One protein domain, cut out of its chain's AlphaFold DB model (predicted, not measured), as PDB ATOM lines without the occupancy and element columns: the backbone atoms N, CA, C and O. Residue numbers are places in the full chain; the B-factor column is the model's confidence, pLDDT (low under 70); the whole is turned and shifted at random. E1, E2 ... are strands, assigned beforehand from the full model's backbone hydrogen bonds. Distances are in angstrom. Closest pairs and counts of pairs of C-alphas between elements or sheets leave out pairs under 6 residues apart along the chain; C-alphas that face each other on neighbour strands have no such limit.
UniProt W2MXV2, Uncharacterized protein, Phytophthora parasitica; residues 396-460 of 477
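This is residues 396 to 460 of the 477 residues of an uncharacterized protein of Phytophthora parasitica (UniProt W2MXV2). Little regular structure is here: two small hairpins, E1 with E2 and E3 with E4, stand apart, and residues 417 to 430 stick out from the link between them. The 65 printed residues include four named strands, E1 to E4, with 23 residues, under half; the class is all strand, both sheets antiparallel. The whole is only just loose, close to compact: radius of gyration of the C-alphas 13.0 A, spans 33 by 28 by 20 A.

Find C-alpha 396 at (40.105, -26.794, 29.305); E1 runs from there to residue 402, 16.7 A. E2, residues 408 to 415, 18.3 A, bends by 72 degrees at residue 412. E3 is residues 436 to 439; E4, residues 456 to 459, ends at (43.307, -12.305, 35.712).

In the hairpin E1 and E2, 169 degrees between directions, look at N 398 and O 411, 2.9 A apart. In the hairpin E3 and E4, 141 degrees, find N 437 and O 458 at 2.8 A. E2 and E3 are apart.

The C-alphas of Tyr 404 and Leu 420 are farthest apart, 38.3 A. The printed part has no cut. Links E2 to E3 and E3 to E4 are long. Residues 420 to 433 have pLDDT under 70.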
ATOM      1  N   ASP A 396      39.246 -26.690  30.481       90.38
ATOM      2  CA  ASP A 396      40.105 -26.794  29.305       90.38
ATOM      3  C   ASP A 396      39.643 -25.770  28.257       90.38
ATOM      4  O   ASP A 396      38.472 -25.389  28.217       90.38
ATOM      5  N   GLY A 397      40.562 -25.313  27.412       89.25
ATOM      6  CA  GLY A 397      40.297 -24.360  26.335       89.25
ATOM      7  C   GLY A 397      41.519 -24.203  25.432       89.25
ATOM      8  O   GLY A 397      42.612 -24.663  25.768       89.25
ATOM      9  N   PHE A 398      41.340 -23.560  24.281       89.12
ATOM     10  CA  PHE A 398      42.405 -23.361  23.297       89.12
ATOM     11  C   PHE A 398      42.863 -21.907  23.277       89.12
ATOM     12  O   PHE A 398      42.040 -20.998  23.203       89.12
ATOM     13  N   ILE A 399      44.177 -21.681  23.304       89.06
ATOM     14  CA  ILE A 399      44.754 -20.353  23.080       89.06
ATOM     15  C   ILE A 399      44.549 -20.009  21.601       89.06
ATOM     16  O   ILE A 399      45.147 -20.639  20.733       89.06
ATOM     17  N   ALA A 400      43.687 -19.032  21.324       88.75
ATOM     18  CA  ALA A 400      43.373 -18.577  19.971       88.75
ATOM     19  C   ALA A 400      44.277 -17.418  19.526       88.75
ATOM     20  O   ALA A 400      44.602 -17.300  18.349       88.75
ATOM     21  N   ASN A 401      44.695 -16.557  20.462       87.50
ATOM     22  CA  ASN A 401      45.622 -15.456  20.196       87.50
ATOM     23  C   ASN A 401      46.388 -15.071  21.474       87.50
ATOM     24  O   ASN A 401      45.830 -15.149  22.570       87.50
ATOM     25  N   VAL A 402      47.632 -14.616  21.324       88.00
ATOM     26  CA  VAL A 402      48.466 -14.036  22.386       88.00
ATOM     27  C   VAL A 402      49.006 -12.703  21.882       88.00
ATOM     28  O   VAL A 402      49.693 -12.652  20.864       88.00
ATOM     29  N   LYS A 403      48.685 -11.617  22.580       87.69
ATOM     30  CA  LYS A 403      49.171 -10.274  22.252       87.69
ATOM     31  C   LYS A 403      50.535  -9.995  22.889       87.69
ATOM     32  O   LYS A 403      50.880 -10.570  23.917       87.69
ATOM     33  N   TYR A 404      51.257  -9.021  22.333       85.62
ATOM     34  CA  TYR A 404      52.523  -8.513  22.883       85.62
ATOM     35  C   TYR A 404      52.412  -7.935  24.306       85.62
ATOM     36  O   TYR A 404      53.409  -7.888  25.015       85.62
ATOM     37  N   ASP A 405      51.215  -7.517  24.731       83.38
ATOM     38  CA  ASP A 405      50.928  -7.045  26.095       83.38
ATOM     39  C   ASP A 405      50.699  -8.189  27.112       83.38
ATOM     40  O   ASP A 405      50.404  -7.930  28.275       83.38
ATOM     41  N   GLY A 406      50.823  -9.453  26.687       83.62
ATOM     42  CA  GLY A 406      50.561 -10.640  27.505       83.62
ATOM     43  C   GLY A 406      49.092 -11.084  27.534       83.62
ATOM     44  O   GLY A 406      48.790 -12.147  28.075       83.62
ATOM     45  N   THR A 407      48.164 -10.335  26.925       87.00
ATOM     46  CA  THR A 407      46.745 -10.720  26.870       87.00
ATOM     47  C   THR A 407      46.556 -11.963  26.005       87.00
ATOM     48  O   THR A 407      46.835 -11.949  24.802       87.00
ATOM     49  N   MET A 408      45.986 -13.014  26.591       88.50
ATOM     50  CA  MET A 408      45.614 -14.243  25.890       88.50
ATOM     51  C   MET A 408      44.103 -14.301  25.647       88.50
ATOM     52  O   MET A 408      43.307 -14.136  26.570       88.50
ATOM     53  N   SER A 409      43.701 -14.585  24.409       88.25
ATOM     54  CA  SER A 409      42.318 -14.937  24.068       88.25
ATOM     55  C   SER A 409      42.177 -16.457  24.064       88.25
ATOM     56  O   SER A 409      42.851 -17.136  23.288       88.25
ATOM     57  N   ILE A 410      41.297 -16.987  24.919       86.56
ATOM     58  CA  ILE A 410      41.034 -18.427  25.046       86.56
ATOM     59  C   ILE A 410      39.632 -18.739  24.512       86.56
ATOM     60  O   ILE A 410      38.647 -18.118  24.916       86.56
ATOM     61  N   GLU A 411      39.542 -19.719  23.618       86.75
ATOM     62  CA  GLU A 411      38.303 -20.187  23.000       86.75
ATOM     63  C   GLU A 411      37.910 -21.591  23.474       86.75
ATOM     64  O   GLU A 411      38.717 -22.338  24.027       86.75
ATOM     65  N   GLN A 412      36.638 -21.944  23.251       84.62
ATOM     66  CA  GLN A 412      36.045 -23.247  23.596       84.62
ATOM     67  C   GLN A 412      36.217 -23.644  25.077       84.62
ATOM     68  O   GLN A 412      36.297 -24.825  25.402       84.62
ATOM     69  N   VAL A 413      36.252 -22.655  25.982       84.75
ATOM     70  CA  VAL A 413      36.423 -22.869  27.427       84.75
ATOM     71  C   VAL A 413      35.287 -23.732  27.985       84.75
ATOM     72  O   VAL A 413      34.137 -23.291  28.062       84.75
ATOM     73  N   ALA A 414      35.616 -24.949  28.415       84.75
ATOM     74  CA  ALA A 414      34.677 -25.940  28.929       84.75
ATOM     75  C   ALA A 414      35.200 -26.558  30.231       84.75
ATOM     76  O   ALA A 414      36.390 -26.819  30.376       84.75
ATOM     77  N   SER A 415      34.321 -26.807  31.208       87.31
ATOM     78  CA  SER A 415      34.740 -27.486  32.443       87.31
ATOM     79  C   SER A 415      35.033 -28.960  32.171       87.31
ATOM     80  O   SER A 415      34.241 -29.618  31.498       87.31
ATOM     81  N   ARG A 416      36.083 -29.512  32.795       89.06
ATOM     82  CA  ARG A 416      36.386 -30.958  32.766       89.06
ATOM     83  C   ARG A 416      35.264 -31.829  33.332       89.06
ATOM     84  O   ARG A 416      35.203 -33.025  33.053       89.06
ATOM     85  N   ARG A 417      34.367 -31.246  34.126       87.38
ATOM     86  CA  ARG A 417      33.143 -31.894  34.592       87.38
ATOM     87  C   ARG A 417      31.970 -30.923  34.439       87.38
ATOM     88  O   ARG A 417      31.629 -30.227  35.400       87.38
ATOM     89  N   PRO A 418      31.355 -30.845  33.245       78.31
ATOM     90  CA  PRO A 418      30.278 -29.905  33.003       78.31
ATOM     91  C   PRO A 418      29.042 -30.248  33.857       78.31
ATOM     92  O   PRO A 418      28.761 -31.421  34.124       78.31
ATOM     93  N   PRO A 419      28.294 -29.233  34.317       71.81
ATOM     94  CA  PRO A 419      27.053 -29.420  35.057       71.81
ATOM     95  C   PRO A 419      25.943 -29.966  34.144       71.81
ATOM     96  O   PRO A 419      25.835 -29.576  32.986       71.81
ATOM     97  N   LEU A 420      25.058 -30.811  34.687       69.12
ATOM     98  CA  LEU A 420      23.917 -31.379  33.942       69.12
ATOM     99  C   LEU A 420      22.882 -30.329  33.496       69.12
ATOM    100  O   LEU A 420      22.102 -30.581  32.584       69.12
ATOM    101  N   LYS A 421      22.853 -29.163  34.150       66.19
ATOM    102  CA  LYS A 421      22.086 -27.989  33.719       66.19
ATOM    103  C   LYS A 421      23.076 -26.905  33.287       66.19
ATOM    104  O   LYS A 421      24.009 -26.659  34.057       66.19
ATOM    105  N   PRO A 422      22.889 -26.237  32.133       61.81
ATOM    106  CA  PRO A 422      23.751 -25.137  31.719       61.81
ATOM    107  C   PRO A 422      23.800 -24.062  32.805       61.81
ATOM    108  O   PRO A 422      22.770 -23.494  33.173       61.81
ATOM    109  N   ILE A 423      24.986 -23.791  33.347       58.00
ATOM    110  CA  ILE A 423      25.151 -22.707  34.313       58.00
ATOM    111  C   ILE A 423      25.346 -21.402  33.546       58.00
ATOM    112  O   ILE A 423      26.179 -21.307  32.645       58.00
ATOM    113  N   HIS A 424      24.604 -20.372  33.942       53.97
ATOM    114  CA  HIS A 424      24.811 -19.022  33.443       53.97
ATOM    115  C   HIS A 424      26.161 -18.487  33.958       53.97
ATOM    116  O   HIS A 424      26.294 -18.053  35.106       53.97
ATOM    117  N   TRP A 425      27.177 -18.561  33.098       57.28
ATOM    118  CA  TRP A 425      28.590 -18.332  33.422       57.28
ATOM    119  C   TRP A 425      28.860 -16.993  34.121       57.28
ATOM    120  O   TRP A 425      29.657 -16.954  35.056       57.28
ATOM    121  N   ARG A 426      28.125 -15.927  33.759       44.91
ATOM    122  CA  ARG A 426      28.227 -14.584  34.375       44.91
ATOM    123  C   ARG A 426      27.826 -14.530  35.853       44.91
ATOM    124  O   ARG A 426      28.178 -13.575  36.532       44.91
ATOM    125  N   THR A 427      27.055 -15.503  36.341       47.62
ATOM    126  CA  THR A 427      26.583 -15.565  37.739       47.62
ATOM    127  C   THR A 427      27.331 -16.596  38.586       47.62
ATOM    128  O   THR A 427      27.186 -16.615  39.806       47.62
ATOM    129  N   THR A 428      28.172 -17.435  37.976       59.09
ATOM    130  CA  THR A 428      29.117 -18.278  38.717       59.09
ATOM    131  C   THR A 428      30.350 -17.494  39.126       59.09
ATOM    132  O   THR A 428      31.109 -17.058  38.266       59.09
ATOM    133  N   LYS A 429      30.645 -17.487  40.432       61.50
ATOM    134  CA  LYS A 429      31.896 -16.981  41.034       61.50
ATOM    135  C   LYS A 429      33.199 -17.598  40.485       61.50
ATOM    136  O   LYS A 429      34.265 -17.264  40.978       61.50
ATOM    137  N   ARG A 430      33.136 -18.551  39.548       67.62
ATOM    138  CA  ARG A 430      34.275 -19.364  39.083       67.62
ATOM    139  C   ARG A 430      35.072 -18.696  37.964       67.62
ATOM    140  O   ARG A 430      36.285 -18.829  37.939       67.62
ATOM    141  N   LEU A 431      34.392 -17.972  37.072       67.81
ATOM    142  CA  LEU A 431      34.986 -17.292  35.910       67.81
ATOM    143  C   LEU A 431      34.525 -15.822  35.811       67.81
ATOM    144  O   LEU A 431      34.414 -15.260  34.722       67.81
ATOM    145  N   SER A 432      34.190 -15.206  36.947       68.75
ATOM    146  CA  SER A 432      33.888 -13.775  37.022       68.75
ATOM    147  C   SER A 432      35.154 -12.942  36.809       68.75
ATOM    148  O   SER A 432      36.247 -13.346  37.184       68.75
ATOM    149  N   SER A 433      35.012 -11.754  36.224       61.81
ATOM    150  CA  SER A 433      36.071 -10.741  36.241       61.81
ATOM    151  C   SER A 433      35.929  -9.897  37.522       61.81
ATOM    152  O   SER A 433      34.785  -9.580  37.866       61.81
ATOM    153  N   PRO A 434      37.015  -9.516  38.224       70.38
ATOM    154  CA  PRO A 434      38.419  -9.867  37.996       70.38
ATOM    155  C   PRO A 434      38.877 -11.004  38.935       70.38
ATOM    156  O   PRO A 434      39.548 -10.771  39.938       70.38
ATOM    157  N   ASN A 435      38.500 -12.256  38.650       81.06
ATOM    158  CA  ASN A 435      39.059 -13.393  39.383       81.06
ATOM    159  C   ASN A 435      40.510 -13.649  38.960       81.06
ATOM    160  O   ASN A 435      40.816 -13.678  37.764       81.06
ATOM    161  N   LEU A 436      41.353 -13.959  39.946       88.12
ATOM    162  CA  LEU A 436      42.638 -14.620  39.745       88.12
ATOM    163  C   LEU A 436      42.410 -16.067  39.278       88.12
ATOM    164  O   LEU A 436      41.594 -16.789  39.855       88.12
ATOM    165  N   ILE A 437      43.142 -16.492  38.253       88.56
ATOM    166  CA  ILE A 437      43.154 -17.860  37.729       88.56
ATOM    167  C   ILE A 437      44.586 -18.376  37.584       88.56
ATOM    168  O   ILE A 437      45.515 -17.615  37.320       88.56
ATOM    169  N   GLY A 438      44.751 -19.691  37.733       91.25
ATOM    170  CA  GLY A 438      45.968 -20.400  37.351       91.25
ATOM    171  C   GLY A 438      45.809 -21.016  35.964       91.25
ATOM    172  O   GLY A 438      44.874 -21.783  35.736       91.25
ATOM    173  N   ILE A 439      46.714 -20.687  35.045       92.00
ATOM    174  CA  ILE A 439      46.779 -21.246  33.693       92.00
ATOM    175  C   ILE A 439      47.897 -22.289  33.660       92.00
ATOM    176  O   ILE A 439      49.032 -21.995  34.024       92.00
ATOM    177  N   VAL A 440      47.578 -23.496  33.195       93.25
ATOM    178  CA  VAL A 440      48.535 -24.603  33.050       93.25
ATOM    179  C   VAL A 440      48.589 -25.030  31.589       93.25
ATOM    180  O   VAL A 440      47.556 -25.312  30.977       93.25
ATOM    181  N   ARG A 441      49.794 -25.103  31.016       91.88
ATOM    182  CA  ARG A 441      49.991 -25.604  29.652       91.88
ATOM    183  C   ARG A 441      49.949 -27.131  29.650       91.88
ATOM    184  O   ARG A 441      50.882 -27.782  30.105       91.88
ATOM    185  N   LEU A 442      48.893 -27.703  29.077       89.69
ATOM    186  CA  LEU A 442      48.781 -29.151  28.901       89.69
ATOM    187  C   LEU A 442      49.777 -29.671  27.855       89.69
ATOM    188  O   LEU A 442      50.004 -29.034  26.825       89.69
ATOM    189  N   ALA A 443      50.309 -30.875  28.084       85.69
ATOM    190  CA  ALA A 443      51.174 -31.560  27.120       85.69
ATOM    191  C   ALA A 443      50.423 -31.981  25.842       85.69
ATOM    192  O   ALA A 443      50.966 -31.880  24.750       85.69
ATOM    193  N   ASN A 444      49.173 -32.434  25.987       86.25
ATOM    194  CA  ASN A 444      48.270 -32.858  24.912       86.25
ATOM    195  C   ASN A 444      46.840 -32.382  25.223       86.25
ATOM    196  O   ASN A 444      46.534 -32.030  26.366       86.25
ATOM    197  N   ARG A 445      45.941 -32.421  24.229       84.06
ATOM    198  CA  ARG A 445      44.499 -32.201  24.458       84.06
ATOM    199  C   ARG A 445      43.969 -33.198  25.493       84.06
ATOM    200  O   ARG A 445      44.388 -34.352  25.496       84.06
ATOM    201  N   GLU A 446      43.081 -32.727  26.369       85.62
ATOM    202  CA  GLU A 446      42.428 -33.516  27.429       85.62
ATOM    203  C   GLU A 446      43.385 -34.206  28.428       85.62
ATOM    204  O   GLU A 446      42.963 -35.036  29.231       85.62
ATOM    205  N   ALA A 447      44.676 -33.852  28.439       89.69
ATOM    206  CA  ALA A 447      45.656 -34.470  29.326       89.69
ATOM    207  C   ALA A 447      45.396 -34.155  30.813       89.69
ATOM    208  O   ALA A 447      45.016 -33.040  31.187       89.69
ATOM    209  N   SER A 448      45.674 -35.126  31.687       91.94
ATOM    210  CA  SER A 448      45.754 -34.911  33.138       91.94
ATOM    211  C   SER A 448      46.781 -33.830  33.486       91.94
ATOM    212  O   SER A 448      47.861 -33.805  32.896       91.94
ATOM    213  N   LEU A 449      46.480 -33.011  34.496       92.50
ATOM    214  CA  LEU A 449      47.453 -32.095  35.095       92.50
ATOM    215  C   LEU A 449      48.520 -32.911  35.838       92.50
ATOM    216  O   LEU A 449      48.200 -33.663  36.768       92.50
ATOM    217  N   ARG A 450      49.785 -32.786  35.435       90.50
ATOM    218  CA  ARG A 450      50.912 -33.475  36.072       90.50
ATOM    219  C   ARG A 450      51.319 -32.743  37.340       90.50
ATOM    220  O   ARG A 450      51.145 -31.540  37.473       90.50
ATOM    221  N   ALA A 451      51.929 -33.481  38.261       88.38
ATOM    222  CA  ALA A 451      52.475 -32.952  39.508       88.38
ATOM    223  C   ALA A 451      53.461 -31.779  39.298       88.38
ATOM    224  O   ALA A 451      53.491 -30.851  40.107       88.38
ATOM    225  N   THR A 452      54.242 -31.835  38.221       91.00
ATOM    226  CA  THR A 452      55.330 -30.907  37.890       91.00
ATOM    227  C   THR A 452      54.918 -29.770  36.959       91.00
ATOM    228  O   THR A 452      55.772 -28.958  36.626       91.00
ATOM    229  N   ASP A 453      53.669 -29.723  36.485       92.75
ATOM    230  CA  ASP A 453      53.260 -28.668  35.555       92.75
ATOM    231  C   ASP A 453      53.236 -27.314  36.288       92.75
ATOM    232  O   ASP A 453      52.691 -27.206  37.395       92.75
ATOM    233  N   GLU A 454      53.840 -26.294  35.674       93.38
ATOM    234  CA  GLU A 454      53.862 -24.916  36.176       93.38
ATOM    235  C   GLU A 454      52.488 -24.248  36.046       93.38
ATOM    236  O   GLU A 454      51.737 -24.492  35.093       93.38
ATOM    237  N   ILE A 455      52.174 -23.375  37.003       94.38
ATOM    238  CA  ILE A 455      50.962 -22.560  37.025       94.38
ATOM    239  C   ILE A 455      51.347 -21.099  36.794       94.38
ATOM    240  O   ILE A 455      52.014 -20.482  37.622       94.38
ATOM    241  N   TYR A 456      50.852 -20.518  35.705       92.19
ATOM    242  CA  TYR A 456      50.969 -19.088  35.434       92.19
ATOM    243  C   TYR A 456      49.740 -18.358  35.971       92.19
ATOM    244  O   TYR A 456      48.608 -18.673  35.596       92.19
ATOM    245  N   TRP A 457      49.946 -17.379  36.849       91.75
ATOM    246  CA  TRP A 457      48.862 -16.552  37.371       91.75
ATOM    247  C   TRP A 457      48.408 -15.516  36.344       91.75
ATOM    248  O   TRP A 457      49.225 -14.803  35.767       91.75
ATOM    249  N   ALA A 458      47.097 -15.414  36.144       89.06
ATOM    250  CA  ALA A 458      46.474 -14.427  35.270       89.06
ATOM    251  C   ALA A 458      45.145 -13.938  35.865       89.06
ATOM    252  O   ALA A 458      44.552 -14.600  36.715       89.06
ATOM    253  N   GLU A 459      44.649 -12.797  35.393       88.12
ATOM    254  CA  GLU A 459      43.307 -12.305  35.712       88.12
ATOM    255  C   GLU A 459      42.348 -12.473  34.528       88.12
ATOM    256  O   GLU A 459      42.735 -12.387  33.360       88.12
ATOM    257  N   ILE A 460      41.063 -12.696  34.815       84.44
ATOM    258  CA  ILE A 460      40.029 -12.708  33.773       84.44
ATOM    259  C   ILE A 460      39.636 -11.268  33.433       84.44
ATOM    260  O   ILE A 460      38.901 -10.623  34.184       84.44
TER     261      ILE A 460